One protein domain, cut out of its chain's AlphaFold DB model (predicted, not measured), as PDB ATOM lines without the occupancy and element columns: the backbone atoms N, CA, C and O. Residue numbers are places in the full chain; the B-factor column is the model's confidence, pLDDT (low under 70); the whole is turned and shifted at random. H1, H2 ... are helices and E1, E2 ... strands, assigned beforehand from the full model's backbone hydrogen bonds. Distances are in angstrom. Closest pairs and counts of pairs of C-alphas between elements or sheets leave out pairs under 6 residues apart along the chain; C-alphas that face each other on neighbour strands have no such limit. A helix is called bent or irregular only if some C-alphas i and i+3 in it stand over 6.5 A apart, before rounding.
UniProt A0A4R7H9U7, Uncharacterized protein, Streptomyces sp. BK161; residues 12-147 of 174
ATOM      1  N   TYR A  12      36.157 -32.233 -15.965       91.31
ATOM      2  CA  TYR A  12      35.673 -32.398 -17.325       91.31
ATOM      3  C   TYR A  12      36.807 -32.910 -18.203       91.31
ATOM      4  O   TYR A  12      37.902 -32.347 -18.201       91.31
ATOM      5  N   VAL A  13      36.543 -33.971 -18.960       92.75
ATOM      6  CA  VAL A  13      37.453 -34.513 -19.972       92.75
ATOM      7  C   VAL A  13      36.744 -34.542 -21.315       92.75
ATOM      8  O   VAL A  13      35.577 -34.906 -21.398       92.75
ATOM      9  N   SER A  14      37.431 -34.112 -22.368       91.50
ATOM     10  CA  SER A  14      36.860 -34.037 -23.716       91.50
ATOM     11  C   SER A  14      37.922 -34.304 -24.775       91.50
ATOM     12  O   SER A  14      39.101 -34.014 -24.551       91.50
ATOM     13  N   SER A  15      37.528 -34.865 -25.919       91.06
ATOM     14  CA  SER A  15      38.438 -35.023 -27.053       91.06
ATOM     15  C   SER A  15      38.827 -33.662 -27.636       91.06
ATOM     16  O   SER A  15      38.041 -32.715 -27.661       91.06
ATOM     17  N   THR A  16      40.072 -33.552 -28.088       91.25
ATOM     18  CA  THR A  16      40.605 -32.369 -28.769       91.25
ATOM     19  C   THR A  16      41.785 -32.761 -29.664       91.25
ATOM     20  O   THR A  16      42.153 -33.934 -29.768       91.25
ATOM     21  N   LEU A  17      42.396 -31.769 -30.306       89.25
ATOM     22  CA  LEU A  17      43.696 -31.887 -30.958       89.25
ATOM     23  C   LEU A  17      44.769 -31.156 -30.145       89.25
ATOM     24  O   LEU A  17      44.458 -30.204 -29.421       89.25
ATOM     25  N   ASP A  18      46.015 -31.612 -30.254       89.94
ATOM     26  CA  ASP A  18      47.174 -30.840 -29.804       89.94
ATOM     27  C   ASP A  18      47.579 -29.765 -30.831       89.94
ATOM     28  O   ASP A  18      46.968 -29.619 -31.894       89.94
ATOM     29  N   ASP A  19      48.619 -28.998 -30.508       87.88
ATOM     30  CA  ASP A  19      49.187 -27.949 -31.364       87.88
ATOM     31  C   ASP A  19      49.784 -28.481 -32.679       87.88
ATOM     32  O   ASP A  19      50.005 -27.712 -33.613       87.88
ATOM     33  N   THR A  20      49.999 -29.794 -32.778       88.19
ATOM     34  CA  THR A  20      50.478 -30.486 -33.980       88.19
ATOM     35  C   THR A  20      49.367 -31.189 -34.764       88.19
ATOM     36  O   THR A  20      49.648 -31.840 -35.770       88.19
ATOM     37  N   GLY A  21      48.108 -31.076 -34.324       83.25
ATOM     38  CA  GLY A  21      46.961 -31.738 -34.950       83.25
ATOM     39  C   GLY A  21      46.828 -33.230 -34.618       83.25
ATOM     40  O   GLY A  21      46.079 -33.940 -35.290       83.25
ATOM     41  N   LYS A  22      47.535 -33.739 -33.600       91.44
ATOM     42  CA  LYS A  22      47.407 -35.130 -33.139       91.44
ATOM     43  C   LYS A  22      46.309 -35.272 -32.092       91.44
ATOM     44  O   LYS A  22      45.869 -34.306 -31.477       91.44
ATOM     45  N   ALA A  23      45.884 -36.519 -31.882       92.94
ATOM     46  CA  ALA A  23      44.822 -36.860 -30.944       92.94
ATOM     47  C   ALA A  23      45.228 -36.460 -29.526       92.94
ATOM     48  O   ALA A  23      46.265 -36.904 -29.030       92.94
ATOM     49  N   ALA A  24      44.382 -35.677 -28.868       95.56
ATOM     50  CA  ALA A  24      44.598 -35.234 -27.506       95.56
ATOM     51  C   ALA A  24      43.284 -35.200 -26.715       95.56
ATOM     52  O   ALA A  24      42.186 -35.277 -27.260       95.56
ATOM     53  N   VAL A  25      43.399 -35.096 -25.399       95.88
ATOM     54  CA  VAL A  25      42.269 -34.955 -24.480       95.88
ATOM     55  C   VAL A  25      42.484 -33.699 -23.654       95.88
ATOM     56  O   VAL A  25      43.529 -33.544 -23.020       95.88
ATOM     57  N   LEU A  26      41.501 -32.804 -23.647       95.31
ATOM     58  CA  LEU A  26      41.490 -31.652 -22.759       95.31
ATOM     59  C   LEU A  26      40.849 -32.063 -21.437       95.31
ATOM     60  O   LEU A  26      39.674 -32.425 -21.399       95.31
ATOM     61  N   MET A  27      41.627 -31.976 -20.364       95.69
ATOM     62  CA  MET A  27      41.151 -32.105 -18.994       95.69
ATOM     63  C   MET A  27      41.047 -30.714 -18.363       95.69
ATOM     64  O   MET A  27      42.028 -29.968 -18.350       95.69
ATOM     65  N   THR A  28      39.894 -30.414 -17.774       93.94
ATOM     66  CA  THR A  28      39.626 -29.200 -16.999       93.94
ATOM     67  C   THR A  28      39.167 -29.588 -15.599       93.94
ATOM     68  O   THR A  28      38.237 -30.375 -15.448       93.94
ATOM     69  N   TRP A  29      39.805 -29.038 -14.569       93.00
ATOM     70  CA  TRP A  29      39.405 -29.212 -13.174       93.00
ATOM     71  C   TRP A  29      39.589 -27.904 -12.406       93.00
ATOM     72  O   TRP A  29      40.716 -27.518 -12.073       93.00
ATOM     73  N   GLY A  30      38.482 -27.197 -12.164       88.62
ATOM     74  CA  GLY A  30      38.517 -25.821 -11.678       88.62
ATOM     75  C   GLY A  30      39.407 -24.963 -12.583       88.62
ATOM     76  O   GLY A  30      39.200 -24.880 -13.792       88.62
ATOM     77  N   ARG A  31      40.469 -24.383 -12.014       87.62
ATOM     78  CA  ARG A  31      41.441 -23.547 -12.750       87.62
ATOM     79  C   ARG A  31      42.524 -24.331 -13.493       87.62
ATOM     80  O   ARG A  31      43.337 -23.730 -14.191       87.62
ATOM     81  N   ILE A  32      42.598 -25.647 -13.307       90.00
ATOM     82  CA  ILE A  32      43.617 -26.475 -13.948       90.00
ATOM     83  C   ILE A  32      43.104 -26.912 -15.310       90.00
ATOM     84  O   ILE A  32      42.095 -27.603 -15.398       90.00
ATOM     85  N   GLN A  33      43.854 -26.578 -16.355       93.38
ATOM     86  CA  GLN A  33      43.669 -27.131 -17.690       93.38
ATOM     87  C   GLN A  33      44.920 -27.897 -18.109       93.38
ATOM     88  O   GLN A  33      46.046 -27.494 -17.807       93.38
ATOM     89  N   ALA A  34      44.725 -29.032 -18.770       94.25
ATOM     90  CA  ALA A  34      45.812 -29.847 -19.280       94.25
ATOM     91  C   ALA A  34      45.418 -30.535 -20.583       94.25
ATOM     92  O   ALA A  34      44.384 -31.195 -20.650       94.25
ATOM     93  N   VAL A  35      46.292 -30.431 -21.582       95.81
ATOM     94  CA  VAL A  35      46.227 -31.247 -22.795       95.81
ATOM     95  C   VAL A  35      46.993 -32.540 -22.525       95.81
ATOM     96  O   VAL A  35      48.163 -32.518 -22.134       95.81
ATOM     97  N   LEU A  36      46.304 -33.667 -22.652       96.56
ATOM     98  CA  LEU A  36      46.800 -35.006 -22.355       96.56
ATOM     99  C   LEU A  36      46.843 -35.834 -23.636       96.56
ATOM    100  O   LEU A  36      45.999 -35.676 -24.515       96.56
ATOM    101  N   THR A  37      47.785 -36.771 -23.721       96.56
ATOM    102  CA  THR A  37      47.733 -37.796 -24.767       96.56
ATOM    103  C   THR A  37      46.656 -38.834 -24.421       96.56
ATOM    104  O   THR A  37      46.416 -39.085 -23.235       96.56
ATOM    105  N   PRO A  38      46.044 -39.506 -25.416       96.31
ATOM    106  CA  PRO A  38      45.094 -40.589 -25.165       96.31
ATOM    107  C   PRO A  38      45.667 -41.689 -24.262       96.31
ATOM    108  O   PRO A  38      44.955 -42.238 -23.428       96.31
ATOM    109  N   GLU A  39      46.965 -41.978 -24.371       96.12
ATOM    110  CA  GLU A  39      47.658 -42.950 -23.522       96.12
ATOM    111  C   GLU A  39      47.657 -42.549 -22.038       96.12
ATOM    112  O   GLU A  39      47.316 -43.366 -21.180       96.12
ATOM    113  N   VAL A  40      47.984 -41.289 -21.722       96.81
ATOM    114  CA  VAL A  40      47.950 -40.773 -20.343       96.81
ATOM    115  C   VAL A  40      46.522 -40.799 -19.799       96.81
ATOM    116  O   VAL A  40      46.303 -41.160 -18.641       96.81
ATOM    117  N   THR A  41      45.536 -40.460 -20.631       96.75
ATOM    118  CA  THR A  41      44.117 -40.497 -20.258       96.75
ATOM    119  C   THR A  41      43.663 -41.923 -19.934       96.75
ATOM    120  O   THR A  41      43.094 -42.154 -18.868       96.75
ATOM    121  N   LEU A  42      43.989 -42.904 -20.784       96.81
ATOM    122  CA  LEU A  42      43.661 -44.317 -20.554       96.81
ATOM    123  C   LEU A  42      44.377 -44.891 -19.330       96.81
ATOM    124  O   LEU A  42      43.779 -45.647 -18.569       96.81
ATOM    125  N   THR A  43      45.642 -44.526 -19.116       96.44
ATOM    126  CA  THR A  43      46.391 -44.934 -17.917       96.44
ATOM    127  C   THR A  43      45.727 -44.371 -16.662       96.44
ATOM    128  O   THR A  43      45.471 -45.106 -15.720       96.44
ATOM    129  N   THR A  44      45.318 -43.100 -16.682       96.56
ATOM    130  CA  THR A  44      44.596 -42.484 -15.555       96.56
ATOM    131  C   THR A  44      43.262 -43.181 -15.270       96.56
ATOM    132  O   THR A  44      42.930 -43.408 -14.110       96.56
ATOM    133  N   ALA A  45      42.511 -43.569 -16.307       96.88
ATOM    134  CA  ALA A  45      41.272 -44.327 -16.137       96.88
ATOM    135  C   ALA A  45      41.510 -45.703 -15.493       96.88
ATOM    136  O   ALA A  45      40.779 -46.101 -14.585       96.88
ATOM    137  N   ARG A  46      42.559 -46.418 -15.919       96.00
ATOM    138  CA  ARG A  46      42.951 -47.700 -15.310       96.00
ATOM    139  C   ARG A  46      43.312 -47.531 -13.837       96.00
ATOM    140  O   ARG A  46      42.861 -48.327 -13.019       96.00
ATOM    141  N   ASP A  47      44.054 -46.481 -13.495       95.56
ATOM    142  CA  ASP A  47      44.435 -46.179 -12.114       95.56
ATOM    143  C   ASP A  47      43.227 -45.859 -11.232       95.56
ATOM    144  O   ASP A  47      43.167 -46.324 -10.095       95.56
ATOM    145  N   LEU A  48      42.235 -45.126 -11.751       96.25
ATOM    146  CA  LEU A  48      40.975 -44.871 -11.043       96.25
ATOM    147  C   LEU A  48      40.246 -46.182 -10.723       96.25
ATOM    148  O   LEU A  48      39.865 -46.411  -9.574       96.25
ATOM    149  N   MET A  49      40.105 -47.070 -11.713       96.06
ATOM    150  CA  MET A  49      39.463 -48.377 -11.523       96.06
ATOM    151  C   MET A  49      40.242 -49.264 -10.542       96.06
ATOM    152  O   MET A  49      39.648 -49.902  -9.671       96.06
ATOM    153  N   ALA A  50      41.572 -49.285 -10.651       94.94
ATOM    154  CA  ALA A  50      42.436 -50.054  -9.762       94.94
ATOM    155  C   ALA A  50      42.371 -49.537  -8.317       94.94
ATOM    156  O   ALA A  50      42.293 -50.334  -7.380       94.94
ATOM    157  N   ALA A  51      42.355 -48.216  -8.124       95.00
ATOM    158  CA  ALA A  51      42.237 -47.608  -6.806       95.00
ATOM    159  C   ALA A  51      40.868 -47.871  -6.166       95.00
ATOM    160  O   ALA A  51      40.812 -48.191  -4.978       95.00
ATOM    161  N   ALA A  52      39.786 -47.808  -6.949       96.50
ATOM    162  CA  ALA A  52      38.440 -48.164  -6.502       96.50
ATOM    163  C   ALA A  52      38.395 -49.606  -5.969       96.50
ATOM    164  O   ALA A  52      38.025 -49.835  -4.815       96.50
ATOM    165  N   ALA A  53      38.881 -50.567  -6.762       95.25
ATOM    166  CA  ALA A  53      38.940 -51.973  -6.365       95.25
ATOM    167  C   ALA A  53      39.847 -52.205  -5.140       95.25
ATOM    168  O   ALA A  53      39.511 -52.976  -4.242       95.25
ATOM    169  N   ALA A  54      40.992 -51.522  -5.071       94.38
ATOM    170  CA  ALA A  54      41.917 -51.636  -3.946       94.38
ATOM    171  C   ALA A  54      41.323 -51.092  -2.635       94.38
ATOM    172  O   ALA A  54      41.544 -51.691  -1.580       94.38
ATOM    173  N   ALA A  55      40.568 -49.990  -2.691       95.12
ATOM    174  CA  ALA A  55      39.918 -49.402  -1.523       95.12
ATOM    175  C   ALA A  55      38.842 -50.338  -0.950       95.12
ATOM    176  O   ALA A  55      38.788 -50.561   0.260       95.12
ATOM    177  N   GLU A  56      38.023 -50.931  -1.818       96.12
ATOM    178  CA  GLU A  56      37.013 -51.921  -1.427       96.12
ATOM    179  C   GLU A  56      37.649 -53.185  -0.849       96.12
ATOM    180  O   GLU A  56      37.237 -53.651   0.215       96.12
ATOM    181  N   ALA A  57      38.689 -53.708  -1.506       94.25
ATOM    182  CA  ALA A  57      39.412 -54.883  -1.038       94.25
ATOM    183  C   ALA A  57      40.043 -54.654   0.345       94.25
ATOM    184  O   ALA A  57      39.994 -55.538   1.198       94.25
ATOM    185  N   ASP A  58      40.598 -53.464   0.595       94.31
ATOM    186  CA  ASP A  58      41.142 -53.111   1.908       94.31
ATOM    187  C   ASP A  58      40.064 -53.094   2.990       94.31
ATOM    188  O   ASP A  58      40.283 -53.634   4.072       94.31
ATOM    189  N   ILE A  59      38.895 -52.511   2.715       94.81
ATOM    190  CA  ILE A  59      37.783 -52.481   3.673       94.81
ATOM    191  C   ILE A  59      37.225 -53.878   3.937       94.81
ATOM    192  O   ILE A  59      36.964 -54.218   5.092       94.81
ATOM    193  N   ALA A  60      37.086 -54.707   2.902       93.00
ATOM    194  CA  ALA A  60      36.662 -56.096   3.057       93.00
ATOM    195  C   ALA A  60      37.660 -56.898   3.912       93.00
ATOM    196  O   ALA A  60      37.253 -57.654   4.799       93.00
ATOM    197  N   LEU A  61      38.964 -56.686   3.700       92.19
ATOM    198  CA  LEU A  61      40.014 -57.303   4.504       92.19
ATOM    199  C   LEU A  61      39.972 -56.812   5.954       92.19
ATOM    200  O   LEU A  61      39.969 -57.634   6.864       92.19
ATOM    201  N   ILE A  62      39.871 -55.498   6.177       92.12
ATOM    202  CA  ILE A  62      39.721 -54.899   7.515       92.12
ATOM    203  C   ILE A  62      38.547 -55.527   8.257       92.12
ATOM    204  O   ILE A  62      38.698 -55.927   9.412       92.12
ATOM    205  N   ARG A  63      37.394 -55.631   7.591       91.25
ATOM    206  CA  ARG A  63      36.184 -56.216   8.164       91.25
ATOM    207  C   ARG A  63      36.414 -57.669   8.561       91.25
ATOM    208  O   ARG A  63      36.216 -58.019   9.716       91.25
ATOM    209  N   THR A  64      36.931 -58.478   7.639       92.50
ATOM    210  CA  THR A  64      37.215 -59.902   7.880       92.50
ATOM    211  C   THR A  64      38.204 -60.092   9.033       92.50
ATOM    212  O   THR A  64      37.980 -60.892   9.936       92.50
ATOM    213  N   CYS A  65      39.289 -59.320   9.048       91.12
ATOM    214  CA  CYS A  65      40.309 -59.391  10.087       91.12
ATOM    215  C   CYS A  65      39.796 -58.990  11.474       91.12
ATOM    216  O   CYS A  65      40.228 -59.577  12.462       91.12
ATOM    217  N   ARG A  66      38.900 -58.002  11.559       89.75
ATOM    218  CA  ARG A  66      38.319 -57.563  12.834       89.75
ATOM    219  C   ARG A  66      37.218 -58.497  13.322       89.75
ATOM    220  O   ARG A  66      37.214 -58.849  14.491       89.75
ATOM    221  N   GLU A  67      36.296 -58.875  12.444       91.12
ATOM    222  CA  GLU A  67      35.070 -59.588  12.826       91.12
ATOM    223  C   GLU A  67      35.266 -61.101  12.932       91.12
ATOM    224  O   GLU A  67      34.587 -61.745  13.723       91.12
ATOM    225  N   VAL A  68      36.178 -61.676  12.141       91.75
ATOM    226  CA  VAL A  68      36.379 -63.135  12.085       91.75
ATOM    227  C   VAL A  68      37.654 -63.551  12.804       91.75
ATOM    228  O   VAL A  68      37.671 -64.557  13.504       91.75
ATOM    229  N   LEU A  69      38.738 -62.798  12.607       91.31
ATOM    230  CA  LEU A  69      40.056 -63.137  13.151       91.31
ATOM    231  C   LEU A  69      40.392 -62.380  14.443       91.31
ATOM    232  O   LEU A  69      41.459 -62.615  15.005       91.31
ATOM    233  N   GLU A  70      39.519 -61.463  14.875       92.75
ATOM    234  CA  GLU A  70      39.658 -60.654  16.096       92.75
ATOM    235  C   GLU A  70      41.039 -59.984  16.239       92.75
ATOM    236  O   GLU A  70      41.592 -59.837  17.331       92.75
ATOM    237  N   LEU A  71      41.633 -59.571  15.113       90.69
ATOM    238  CA  LEU A  71      42.966 -58.977  15.111       90.69
ATOM    239  C   LEU A  71      42.954 -57.590  15.758       90.69
ATOM    240  O   LEU A  71      42.084 -56.759  15.494       90.69
ATOM    241  N   THR A  72      43.995 -57.307  16.545       89.56
ATOM    242  CA  THR A  72      44.226 -55.960  17.081       89.56
ATOM    243  C   THR A  72      44.520 -54.961  15.959       89.56
ATOM    244  O   THR A  72      45.084 -55.316  14.921       89.56
ATOM    245  N   ASP A  73      44.222 -53.681  16.191       86.12
ATOM    246  CA  ASP A  73      44.472 -52.611  15.214       86.12
ATOM    247  C   ASP A  73      45.944 -52.526  14.778       86.12
ATOM    248  O   ASP A  73      46.228 -52.233  13.616       86.12
ATOM    249  N   ASN A  74      46.886 -52.834  15.676       89.44
ATOM    250  CA  ASN A  74      48.311 -52.845  15.346       89.44
ATOM    251  C   ASN A  74      48.671 -53.993  14.383       89.44
ATOM    252  O   ASN A  74      49.356 -53.783  13.383       89.44
ATOM    253  N   MET A  75      48.162 -55.205  14.641       90.50
ATOM    254  CA  MET A  75      48.362 -56.360  13.753       90.50
ATOM    255  C   MET A  75      47.720 -56.128  12.383       90.50
ATOM    256  O   MET A  75      48.333 -56.415  11.354       90.50
ATOM    257  N   LEU A  76      46.515 -55.557  12.368       89.06
ATOM    258  CA  LEU A  76      45.816 -55.193  11.142       89.06
ATOM    259  C   LEU A  76      46.594 -54.143  10.335       89.06
ATOM    260  O   LEU A  76      46.714 -54.276   9.118       89.06
ATOM    261  N   GLY A  77      47.166 -53.134  10.997       87.50
ATOM    262  CA  GLY A  77      48.006 -52.122  10.355       87.50
ATOM    263  C   GLY A  77      49.212 -52.728   9.633       87.50
ATOM    264  O   GLY A  77      49.437 -52.434   8.457       87.50
ATOM    265  N   HIS A  78      49.943 -53.627  10.298       90.38
ATOM    266  CA  HIS A  78      51.078 -54.330   9.695       90.38
ATOM    267  C   HIS A  78      50.664 -55.244   8.535       90.38
ATOM    268  O   HIS A  78      51.310 -55.229   7.487       90.38
ATOM    269  N   LEU A  79      49.568 -55.993   8.689       89.88
ATOM    270  CA  LEU A  79      49.045 -56.860   7.632       89.88
ATOM    271  C   LEU A  79      48.649 -56.054   6.390       89.88
ATOM    272  O   LEU A  79      49.028 -56.410   5.275       89.88
ATOM    273  N   LEU A  80      47.925 -54.945   6.567       89.75
ATOM    274  CA  LEU A  80      47.535 -54.070   5.460       89.75
ATOM    275  C   LEU A  80      48.748 -53.468   4.756       89.75
ATOM    276  O   LEU A  80      48.750 -53.370   3.530       89.75
ATOM    277  N   GLN A  81      49.774 -53.064   5.506       89.94
ATOM    278  CA  GLN A  81      51.006 -52.540   4.925       89.94
ATOM    279  C   GLN A  81      51.702 -53.591   4.050       89.94
ATOM    280  O   GLN A  81      52.087 -53.279   2.923       89.94
ATOM    281  N   ASP A  82      51.818 -54.829   4.533       90.88
ATOM    282  CA  ASP A  82      52.423 -55.933   3.782       90.88
ATOM    283  C   ASP A  82      51.602 -56.269   2.526       90.88
ATOM    284  O   ASP A  82      52.144 -56.276   1.419       90.88
ATOM    285  N   VAL A  83      50.278 -56.411   2.652       89.56
ATOM    286  CA  VAL A  83      49.375 -56.646   1.510       89.56
ATOM    287  C   VAL A  83      49.498 -55.534   0.466       89.56
ATOM    288  O   VAL A  83      49.665 -55.821  -0.720       89.56
ATOM    289  N   ARG A  84      49.467 -54.264   0.883       89.25
ATOM    290  CA  ARG A  84      49.605 -53.113  -0.024       89.25
ATOM    291  C   ARG A  84      50.978 -53.057  -0.689       89.25
ATOM    292  O   ARG A  84      51.055 -52.648  -1.842       89.25
ATOM    293  N   SER A  85      52.042 -53.479  -0.004       88.69
ATOM    294  CA  SER A  85      53.401 -53.485  -0.564       88.69
ATOM    295  C   SER A  85      53.581 -54.483  -1.713       88.69
ATOM    296  O   SER A  85      54.407 -54.255  -2.592       88.69
ATOM    297  N   ARG A  86      52.778 -55.554  -1.730       88.06
ATOM    298  CA  ARG A  86      52.807 -56.608  -2.755       88.06
ATOM    299  C   ARG A  86      51.882 -56.334  -3.936       88.06
ATOM    300  O   ARG A  86      51.914 -57.081  -4.913       88.06
ATOM    301  N   ARG A  87      51.025 -55.311  -3.856       83.94
ATOM    302  CA  ARG A  87      50.121 -54.978  -4.959       83.94
ATOM    303  C   ARG A  87      50.923 -54.457  -6.153       83.94
ATOM    304  O   ARG A  87      51.790 -53.601  -5.956       83.94
ATOM    305  N   PRO A  88      50.612 -54.914  -7.379       81.94
ATOM    306  CA  PRO A  88      51.162 -54.308  -8.581       81.94
ATOM    307  C   PRO A  88      50.867 -52.811  -8.569       81.94
ATOM    308  O   PRO A  88      49.730 -52.399  -8.326       81.94
ATOM    309  N   ARG A  89      51.894 -51.994  -8.802       72.44
ATOM    310  CA  ARG A  89      51.692 -50.563  -9.020       72.44
ATOM    311  C   ARG A  89      51.333 -50.360 -10.486       72.44
ATOM    312  O   ARG A  89      52.002 -50.956 -11.327       72.44
ATOM    313  N   PRO A  90      50.318 -49.545 -10.799       73.56
ATOM    314  CA  PRO A  90      50.108 -49.137 -12.173       73.56
ATOM    315  C   PRO A  90      51.377 -48.481 -12.723       73.56
ATOM    316  O   PRO A  90      52.031 -47.689 -12.037       73.56
ATOM    317  N   GLU A  91      51.753 -48.862 -13.938       78.31
ATOM    318  CA  GLU A  91      52.922 -48.332 -14.632       78.31
ATOM    319  C   GLU A  91      52.487 -47.274 -15.650       78.31
ATOM    320  O   GLU A  91      51.433 -47.387 -16.277       78.31
ATOM    321  N   GLY A  92      53.324 -46.253 -15.841       84.88
ATOM    322  CA  GLY A  92      53.095 -45.196 -16.824       84.88
ATOM    323  C   GLY A  92      52.784 -43.833 -16.211       84.88
ATOM    324  O   GLY A  92      52.766 -43.633 -14.998       84.88
ATOM    325  N   LYS A  93      52.600 -42.846 -17.090       91.38
ATOM    326  CA  LYS A  93      52.317 -41.466 -16.695       91.38
ATOM    327  C   LYS A  93      50.811 -41.269 -16.565       91.38
ATOM    328  O   LYS A  93      50.081 -41.433 -17.539       91.38
ATOM    329  N   THR A  94      50.366 -40.828 -15.396       92.94
ATOM    330  CA  THR A  94      48.972 -40.450 -15.146       92.94
ATOM    331  C   THR A  94      48.790 -38.937 -15.138       92.94
ATOM    332  O   THR A  94      49.724 -38.154 -14.938       92.94
ATOM    333  N   ALA A  95      47.554 -38.505 -15.360       94.50
ATOM    334  CA  ALA A  95      47.161 -37.111 -15.242       94.50
ATOM    335  C   ALA A  95      46.867 -36.705 -13.791       94.50
ATOM    336  O   ALA A  95      46.980 -35.524 -13.458       94.50
ATOM    337  N   LEU A  96      46.488 -37.654 -12.939       94.94
ATOM    338  CA  LEU A  96      46.112 -37.420 -11.549       94.94
ATOM    339  C   LEU A  96      46.987 -38.274 -10.628       94.94
ATOM    340  O   LEU A  96      47.336 -39.407 -10.957       94.94
ATOM    341  N   ARG A  97      47.295 -37.753  -9.441       94.81
ATOM    342  CA  ARG A  97      47.689 -38.591  -8.306       94.81
ATOM    343  C   ARG A  97      46.429 -39.276  -7.797       94.81
ATOM    344  O   ARG A  97      45.485 -38.570  -7.460       94.81
ATOM    345  N   ILE A  98      46.422 -40.604  -7.754       95.12
ATOM    346  CA  ILE A  98      45.260 -41.408  -7.370       95.12
ATOM    347  C   ILE A  98      45.691 -42.358  -6.254       95.12
ATOM    348  O   ILE A  98      46.692 -43.059  -6.382       95.12
ATOM    349  N   GLU A  99      44.951 -42.363  -5.152       93.88
ATOM    350  CA  GLU A  99      45.261 -43.151  -3.962       93.88
ATOM    351  C   GLU A  99      44.001 -43.852  -3.448       93.88
ATOM    352  O   GLU A  99      42.974 -43.219  -3.196       93.88
ATOM    353  N   ALA A 100      44.090 -45.168  -3.256       92.69
ATOM    354  CA  ALA A 100      43.067 -45.941  -2.564       92.69
ATOM    355  C   ALA A 100      43.147 -45.688  -1.054       92.69
ATOM    356  O   ALA A 100      44.221 -45.786  -0.452       92.69
ATOM    357  N   VAL A 101      42.008 -45.404  -0.429       91.75
ATOM    358  CA  VAL A 101      41.914 -45.124   1.003       91.75
ATOM    359  C   VAL A 101      40.867 -46.020   1.640       91.75
ATOM    360  O   VAL A 101      39.702 -46.037   1.257       91.75
ATOM    361  N   ALA A 102      41.285 -46.729   2.683       88.88
ATOM    362  CA  ALA A 102      40.384 -47.458   3.559       88.88
ATOM    363  C   ALA A 102      40.119 -46.609   4.803       88.88
ATOM    364  O   ALA A 102      41.012 -46.416   5.633       88.88
ATOM    365  N   GLY A 103      38.908 -46.063   4.923       84.00
ATOM    366  CA  GLY A 103      38.516 -45.244   6.061       84.00
ATOM    367  C   GLY A 103      38.421 -46.073   7.339       84.00
ATOM    368  O   GLY A 103      37.347 -46.532   7.692       84.00
ATOM    369  N   MET A 104      39.523 -46.233   8.077       73.69
ATOM    370  CA  MET A 104      39.580 -47.059   9.300       73.69
ATOM    371  C   MET A 104      38.533 -46.687  10.364       73.69
ATOM    372  O   MET A 104      38.103 -47.550  11.130       73.69
ATOM    373  N   LYS A 105      38.140 -45.405  10.414       76.81
ATOM    374  CA  LYS A 105      37.114 -44.878  11.327       76.81
ATOM    375  C   LYS A 105      35.694 -45.016  10.780       76.81
ATOM    376  O   LYS A 105      34.780 -45.255  11.555       76.81
ATOM    377  N   THR A 106      35.505 -44.822   9.476       83.62
ATOM    378  CA  THR A 106      34.177 -44.857   8.845       83.62
ATOM    379  C   THR A 106      33.779 -46.258   8.393       83.62
ATOM    380  O   THR A 106      32.603 -46.512   8.175       83.62
ATOM    381  N   GLY A 107      34.741 -47.168   8.235       85.00
ATOM    382  CA  GLY A 107      34.535 -48.488   7.645       85.00
ATOM    383  C   GLY A 107      34.203 -48.442   6.152       85.00
ATOM    384  O   GLY A 107      33.695 -49.430   5.626       85.00
ATOM    385  N   LEU A 108      34.464 -47.315   5.476       92.25
ATOM    386  CA  LEU A 108      34.076 -47.087   4.083       92.25
ATOM    387  C   LEU A 108      35.291 -46.946   3.154       92.25
ATOM    388  O   LEU A 108      36.321 -46.396   3.569       92.25
ATOM    389  N   PRO A 109      35.185 -47.438   1.906       95.69
ATOM    390  CA  PRO A 109      36.225 -47.283   0.901       95.69
ATOM    391  C   PRO A 109      36.129 -45.903   0.247       95.69
ATOM    392  O   PRO A 109      35.037 -45.413  -0.034       95.69
ATOM    393  N   TYR A 110      37.278 -45.294  -0.029       95.69
ATOM    394  CA  TYR A 110      37.368 -44.035  -0.759       95.69
ATOM    395  C   TYR A 110      38.526 -44.055  -1.753       95.69
ATOM    396  O   TYR A 110      39.526 -44.750  -1.566       95.69
ATOM    397  N   VAL A 111      38.412 -43.222  -2.779       96.19
ATOM    398  CA  VAL A 111      39.485 -42.894  -3.713       96.19
ATOM    399  C   VAL A 111      39.805 -41.413  -3.564       96.19
ATOM    400  O   VAL A 111      38.938 -40.552  -3.717       96.19
ATOM    401  N   ASN A 112      41.065 -41.116  -3.266       95.56
ATOM    402  CA  ASN A 112      41.589 -39.761  -3.261       95.56
ATOM    403  C   ASN A 112      42.248 -39.471  -4.599       95.56
ATOM    404  O   ASN A 112      43.116 -40.218  -5.046       95.56
ATOM    405  N   ILE A 113      41.880 -38.349  -5.202       95.94
ATOM    406  CA  ILE A 113      42.514 -37.843  -6.410       95.94
ATOM    407  C   ILE A 113      43.113 -36.462  -6.168       95.94
ATOM    408  O   ILE A 113      42.614 -35.679  -5.353       95.94
ATOM    409  N   GLY A 114      44.169 -36.129  -6.902       94.50
ATOM    410  CA  GLY A 114      44.760 -34.801  -6.838       94.50
ATOM    411  C   GLY A 114      45.614 -34.428  -8.039       94.50
ATOM    412  O   GLY A 114      46.253 -35.269  -8.668       94.50
ATOM    413  N   ARG A 115      45.657 -33.130  -8.333       93.19
ATOM    414  CA  ARG A 115      46.556 -32.527  -9.321       93.19
ATOM    415  C   ARG A 115      46.859 -31.092  -8.904       93.19
ATOM    416  O   ARG A 115      45.948 -30.287  -8.751       93.19
ATOM    417  N   GLY A 116      48.137 -30.760  -8.717       88.94
ATOM    418  CA  GLY A 116      48.525 -29.450  -8.186       88.94
ATOM    419  C   GLY A 116      47.874 -29.181  -6.823       88.94
ATOM    420  O   GLY A 116      48.014 -29.986  -5.902       88.94
ATOM    421  N   SER A 117      47.154 -28.064  -6.704       87.50
ATOM    422  CA  SER A 117      46.391 -27.697  -5.503       87.50
ATOM    423  C   SER A 117      45.020 -28.373  -5.402       87.50
ATOM    424  O   SER A 117      44.444 -28.389  -4.316       87.50
ATOM    425  N   MET A 118      44.495 -28.935  -6.496       91.50
ATOM    426  CA  MET A 118      43.173 -29.560  -6.512       91.50
ATOM    427  C   MET A 118      43.241 -30.957  -5.903       91.50
ATOM    428  O   MET A 118      44.120 -31.756  -6.247       91.50
ATOM    429  N   LYS A 119      42.312 -31.250  -4.992       93.62
ATOM    430  CA  LYS A 119      42.153 -32.551  -4.339       93.62
ATOM    431  C   LYS A 119      40.672 -32.864  -4.199       93.62
ATOM    432  O   LYS A 119      39.885 -31.963  -3.921       93.62
ATOM    433  N   ARG A 120      40.303 -34.131  -4.356       93.38
ATOM    434  CA  ARG A 120      38.936 -34.605  -4.131       93.38
ATOM    435  C   ARG A 120      38.961 -36.027  -3.596       93.38
ATOM    436  O   ARG A 120      39.784 -36.834  -4.017       93.38
ATOM    437  N   GLN A 121      38.047 -36.299  -2.678       94.38
ATOM    438  CA  GLN A 121      37.715 -37.644  -2.231       94.38
ATOM    439  C   GLN A 121      36.406 -38.053  -2.907       94.38
ATOM    440  O   GLN A 121      35.497 -37.231  -3.038       94.38
ATOM    441  N   MET A 122      36.312 -39.303  -3.335       94.94
ATOM    442  CA  MET A 122      35.092 -39.885  -3.890       94.94
ATOM    443  C   MET A 122      34.948 -41.340  -3.459       94.94
ATOM    444  O   MET A 122      35.911 -41.957  -3.002       94.94
ATOM    445  N   ASP A 123      33.742 -41.878  -3.569       95.44
ATOM    446  CA  ASP A 123      33.501 -43.309  -3.416       95.44
ATOM    447  C   ASP A 123      33.983 -44.099  -4.662       95.44
ATOM    448  O   ASP A 123      34.258 -43.506  -5.714       95.44
ATOM    449  N   PRO A 124      34.130 -45.434  -4.556       97.12
ATOM    450  CA  PRO A 124      34.571 -46.284  -5.663       97.12
ATOM    451  C   PRO A 124      33.697 -46.225  -6.921       97.12
ATOM    452  O   PRO A 124      34.240 -46.308  -8.024       97.12
ATOM    453  N   ASP A 125      32.378 -46.067  -6.793       97.25
ATOM    454  CA  ASP A 125      31.473 -46.067  -7.946       97.25
ATOM    455  C   ASP A 125      31.618 -44.777  -8.746       97.25
ATOM    456  O   ASP A 125      31.821 -44.826  -9.960       97.25
ATOM    457  N   THR A 126      31.683 -43.636  -8.057       95.44
ATOM    458  CA  THR A 126      32.013 -42.346  -8.670       95.44
ATOM    459  C   THR A 126      33.380 -42.396  -9.372       95.44
ATOM    460  O   THR A 126      33.552 -41.838 -10.458       95.44
ATOM    461  N   ALA A 127      34.373 -43.089  -8.797       96.12
ATOM    462  CA  ALA A 127      35.682 -43.253  -9.433       96.12
ATOM    463  C   ALA A 127      35.619 -44.103 -10.718       96.12
ATOM    464  O   ALA A 127      36.314 -43.792 -11.689       96.12
ATOM    465  N   ARG A 128      34.782 -45.150 -10.756       97.38
ATOM    466  CA  ARG A 128      34.556 -45.981 -11.956       97.38
ATOM    467  C   ARG A 128      33.791 -45.237 -13.046       97.38
ATOM    468  O   ARG A 128      34.143 -45.351 -14.221       97.38
ATOM    469  N   GLU A 129      32.769 -44.476 -12.670       95.69
ATOM    470  CA  GLU A 129      32.021 -43.620 -13.594       95.69
ATOM    471  C   GLU A 129      32.957 -42.583 -14.222       95.69
ATOM    472  O   GLU A 129      33.063 -42.488 -15.445       95.69
ATOM    473  N   MET A 130      33.764 -41.911 -13.394       95.38
ATOM    474  CA  MET A 130      34.801 -41.005 -13.876       95.38
ATOM    475  C   MET A 130      35.774 -41.717 -14.823       95.38
ATOM    476  O   MET A 130      36.049 -41.209 -15.905       95.38
ATOM    477  N   ALA A 131      36.270 -42.906 -14.473       96.38
ATOM    478  CA  ALA A 131      37.158 -43.668 -15.349       96.38
ATOM    479  C   ALA A 131      36.527 -43.966 -16.721       96.38
ATOM    480  O   ALA A 131      37.222 -43.913 -17.737       96.38
ATOM    481  N   SER A 132      35.218 -44.226 -16.767       96.25
ATOM    482  CA  SER A 132      34.484 -44.479 -18.013       96.25
ATOM    483  C   SER A 132      34.489 -43.248 -18.922       96.25
ATOM    484  O   SER A 132      34.893 -43.355 -20.078       96.25
ATOM    485  N   HIS A 133      34.210 -42.056 -18.383       94.94
ATOM    486  CA  HIS A 133      34.297 -40.805 -19.148       94.94
ATOM    487  C   HIS A 133      35.710 -40.503 -19.664       94.94
ATOM    488  O   HIS A 133      35.888 -39.972 -20.762       94.94
ATOM    489  N   TRP A 134      36.743 -40.862 -18.899       96.44
ATOM    490  CA  TRP A 134      38.130 -40.732 -19.350       96.44
ATOM    491  C   TRP A 134      38.441 -41.674 -20.523       96.44
ATOM    492  O   TRP A 134      39.111 -41.266 -21.474       96.44
ATOM    493  N   ILE A 135      37.935 -42.911 -20.490       97.12
ATOM    494  CA  ILE A 135      38.068 -43.863 -21.603       97.12
ATOM    495  C   ILE A 135      37.338 -43.338 -22.840       97.12
ATOM    496  O   ILE A 135      37.933 -43.295 -23.916       97.12
ATOM    497  N   GLU A 136      36.090 -42.897 -22.685       94.62
ATOM    498  CA  GLU A 136      35.278 -42.333 -23.769       94.62
ATOM    499  C   GLU A 136      35.985 -41.157 -24.446       94.62
ATOM    500  O   GLU A 136      36.135 -41.154 -25.667       94.62
ATOM    501  N   ALA A 137      36.512 -40.208 -23.667       94.25
ATOM    502  CA  ALA A 137      37.240 -39.060 -24.202       94.25
ATOM    503  C   ALA A 137      38.512 -39.470 -24.968       94.25
ATOM    504  O   ALA A 137      38.807 -38.912 -26.028       94.25
ATOM    505  N   ALA A 138      39.264 -40.455 -24.464       96.06
ATOM    506  CA  ALA A 138      40.463 -40.955 -25.137       96.06
ATOM    507  C   ALA A 138      40.140 -41.670 -26.458       96.06
ATOM    508  O   ALA A 138      40.842 -41.476 -27.452       96.06
ATOM    509  N   VAL A 139      39.080 -42.484 -26.475       95.38
ATOM    510  CA  VAL A 139      38.611 -43.186 -27.676       95.38
ATOM    511  C   VAL A 139      38.082 -42.186 -28.701       95.38
ATOM    512  O   VAL A 139      38.485 -42.246 -29.863       95.38
ATOM    513  N   ALA A 140      37.259 -41.226 -28.273       92.12
ATOM    514  CA  ALA A 140      36.752 -40.157 -29.126       92.12
ATOM    515  C   ALA A 140      37.899 -39.379 -29.784       92.12
ATOM    516  O   ALA A 140      37.905 -39.231 -31.000       92.12
ATOM    517  N   ALA A 141      38.940 -39.002 -29.032       92.69
ATOM    518  CA  ALA A 141      40.101 -38.303 -29.588       92.69
ATOM    519  C   ALA A 141      40.818 -39.094 -30.698       92.69
ATOM    520  O   ALA A 141      41.257 -38.523 -31.696       92.69
ATOM    521  N   GLN A 142      40.935 -40.416 -30.547       92.88
ATOM    522  CA  GLN A 142      41.545 -41.264 -31.574       92.88
ATOM    523  C   GLN A 142      40.654 -41.414 -32.812       92.88
ATOM    524  O   GLN A 142      41.162 -41.417 -33.935       92.88
ATOM    525  N   ILE A 143      39.338 -41.541 -32.619       90.75
ATOM    526  CA  ILE A 143      38.360 -41.613 -33.710       90.75
ATOM    527  C   ILE A 143      38.331 -40.291 -34.481       90.75
ATOM    528  O   ILE A 143      38.410 -40.308 -35.707       90.75
ATOM    529  N   ASP A 144      38.306 -39.165 -33.774       88.69
ATOM    530  CA  ASP A 144      38.251 -37.815 -34.333       88.69
ATOM    531  C   ASP A 144      39.403 -37.545 -35.307       88.69
ATOM    532  O   ASP A 144      39.195 -36.981 -36.381       88.69
ATOM    533  N   VAL A 145      40.623 -37.982 -34.976       88.56
ATOM    534  CA  VAL A 145      41.783 -37.846 -35.871       88.56
ATOM    535  C   VAL A 145      41.680 -38.763 -37.084       88.56
ATOM    536  O   VAL A 145      41.967 -38.336 -38.201       88.56
ATOM    537  N   ARG A 146      41.253 -40.016 -36.897       88.88
ATOM    538  CA  ARG A 146      41.083 -40.959 -38.016       88.88
ATOM    539  C   ARG A 146      40.010 -40.490 -38.989       88.88
ATOM    540  O   ARG A 146      40.200 -40.603 -40.195       88.88
ATOM    541  N   LEU A 147      38.912 -39.948 -38.469       88.44
ATOM    542  CA  LEU A 147      37.832 -39.406 -39.278       88.44
ATOM    543  C   LEU A 147      38.281 -38.142 -40.021       88.44
ATOM    544  O   LEU A 147      38.010 -38.035 -41.210       88.44
TER     545      LEU A 147
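What this domain is: This is residues 12 to 147 of the 174 residues of an uncharacterized protein of Streptomyces sp. BK161 (UniProt A0A4R7H9U7). Two long helices, H1 and H3, run opposite ways side by side, shifted along each other, and on one side of this pair sit two small three-stranded antiparallel sheets, one after the other along a rod. The sheet E1 E2 E3 is covered mainly by H3 and the sheet E4 E5 E6 mainly by H1; H2 folds back near the last residues of H1, and a long link returns from it to E4. The printed part has 136 residues, with three named helices and six named strands in the order E1 E2 E3 H1 H2 E4 E5 E6 H3, and its class is mixed, helices and strands. It is loose, with a radius of gyration of the C-alphas of 17.6 A, and spans 59 by 27 by 20 A.

Where its parts are: E1 is residues 12 to 17, 15.8 A from first to last C-alpha, and begins with C-alpha 12 at (35.673, -32.398, -17.325). E2, residues 23 to 29, measures 20.1 A, and E3, residues 32 to 36, measures 12.4 A. H1, the longest helix, is residues 38 to 67 and measures 43.6 A, ending with C-alpha 67 at (35.070, -59.588, 12.826). H2 is residues 73 to 85, 18.2 A long. E4, residues 97 to 103, measures 18.3 A; E5, residues 108 to 115, measures 23.4 A; E6, residues 118 to 122, measures 13.4 A. H3 is residues 124 to 147, 34.5 A long, and ends with C-alpha 147 at (37.832, -39.406, -39.278). None of the helices is bent.

How they stand to each other: E1 E2 E3 form a meander, each strand the antiparallel neighbour of the one before. In the hairpin of E1 and E2, N 14 and O 26 are 3.0 A apart, within hydrogen-bond range; in that of E2 and E3, N 27 and O 34 are 2.9 A apart, also within range. H1 and H3 lie on the same face of this sheet, in two layers, helices on one face of a sheet. H3 runs along the strands at 15 degrees to E1 on the local plane, with a height over the sheet of 8.7 A; the closest C-alphas of E1 and H3 are those of Ser 15 and Ala 141, 4.5 A. H1 stands up from this sheet at 45 degrees, and its closest C-alphas with E2 are those of Pro 38 and Ala 24, 5.9 A. H1 and H3 touch, with the C-alphas of Ala 45 and Ala 131 closest at 4.2 A, and run opposite ways at a shallow tilt of 16 degrees. H1 and H2, a helical hairpin, only just touch, with 3 pairs of C-alphas within 8 A, the closest being Cys 65 and Leu 76 at 7.0 A. H2 is apart from H3. E4 E5 E6 form a second meander, in a sheet that is twisted, up to 4.1 A off its best plane. N 99 and O 112 are 2.8 A apart across E4 and E5, and N 113 and O 120 are 2.8 A apart across E5 and E6, both within hydrogen-bond range. H1 and H3 lie on the same face of this sheet too, again in two layers. H1 lies over E4 and E5 at a height over the sheet of 7.5 A; the closest C-alphas of H1 and E4 are those of Ala 51 and Ala 100, 4.6 A. H3 is on this sheet with its residues 124 to 127, and the closest C-alphas of E5 and H3 are those of Tyr 110 and Pro 124, 6.1 A. In H1, H2 and H3 every O i to N i+4 pair is within hydrogen-bond range.

The domain as a whole: The two C-alphas farthest apart are those of Thr 20 and Glu 70, 59.5 A. The printed part has no cut. The link from H2 to E4, 11 residues, is long; the other links are tight. The mean pLDDT of the printed part is 91.9, and no printed residue is under 70.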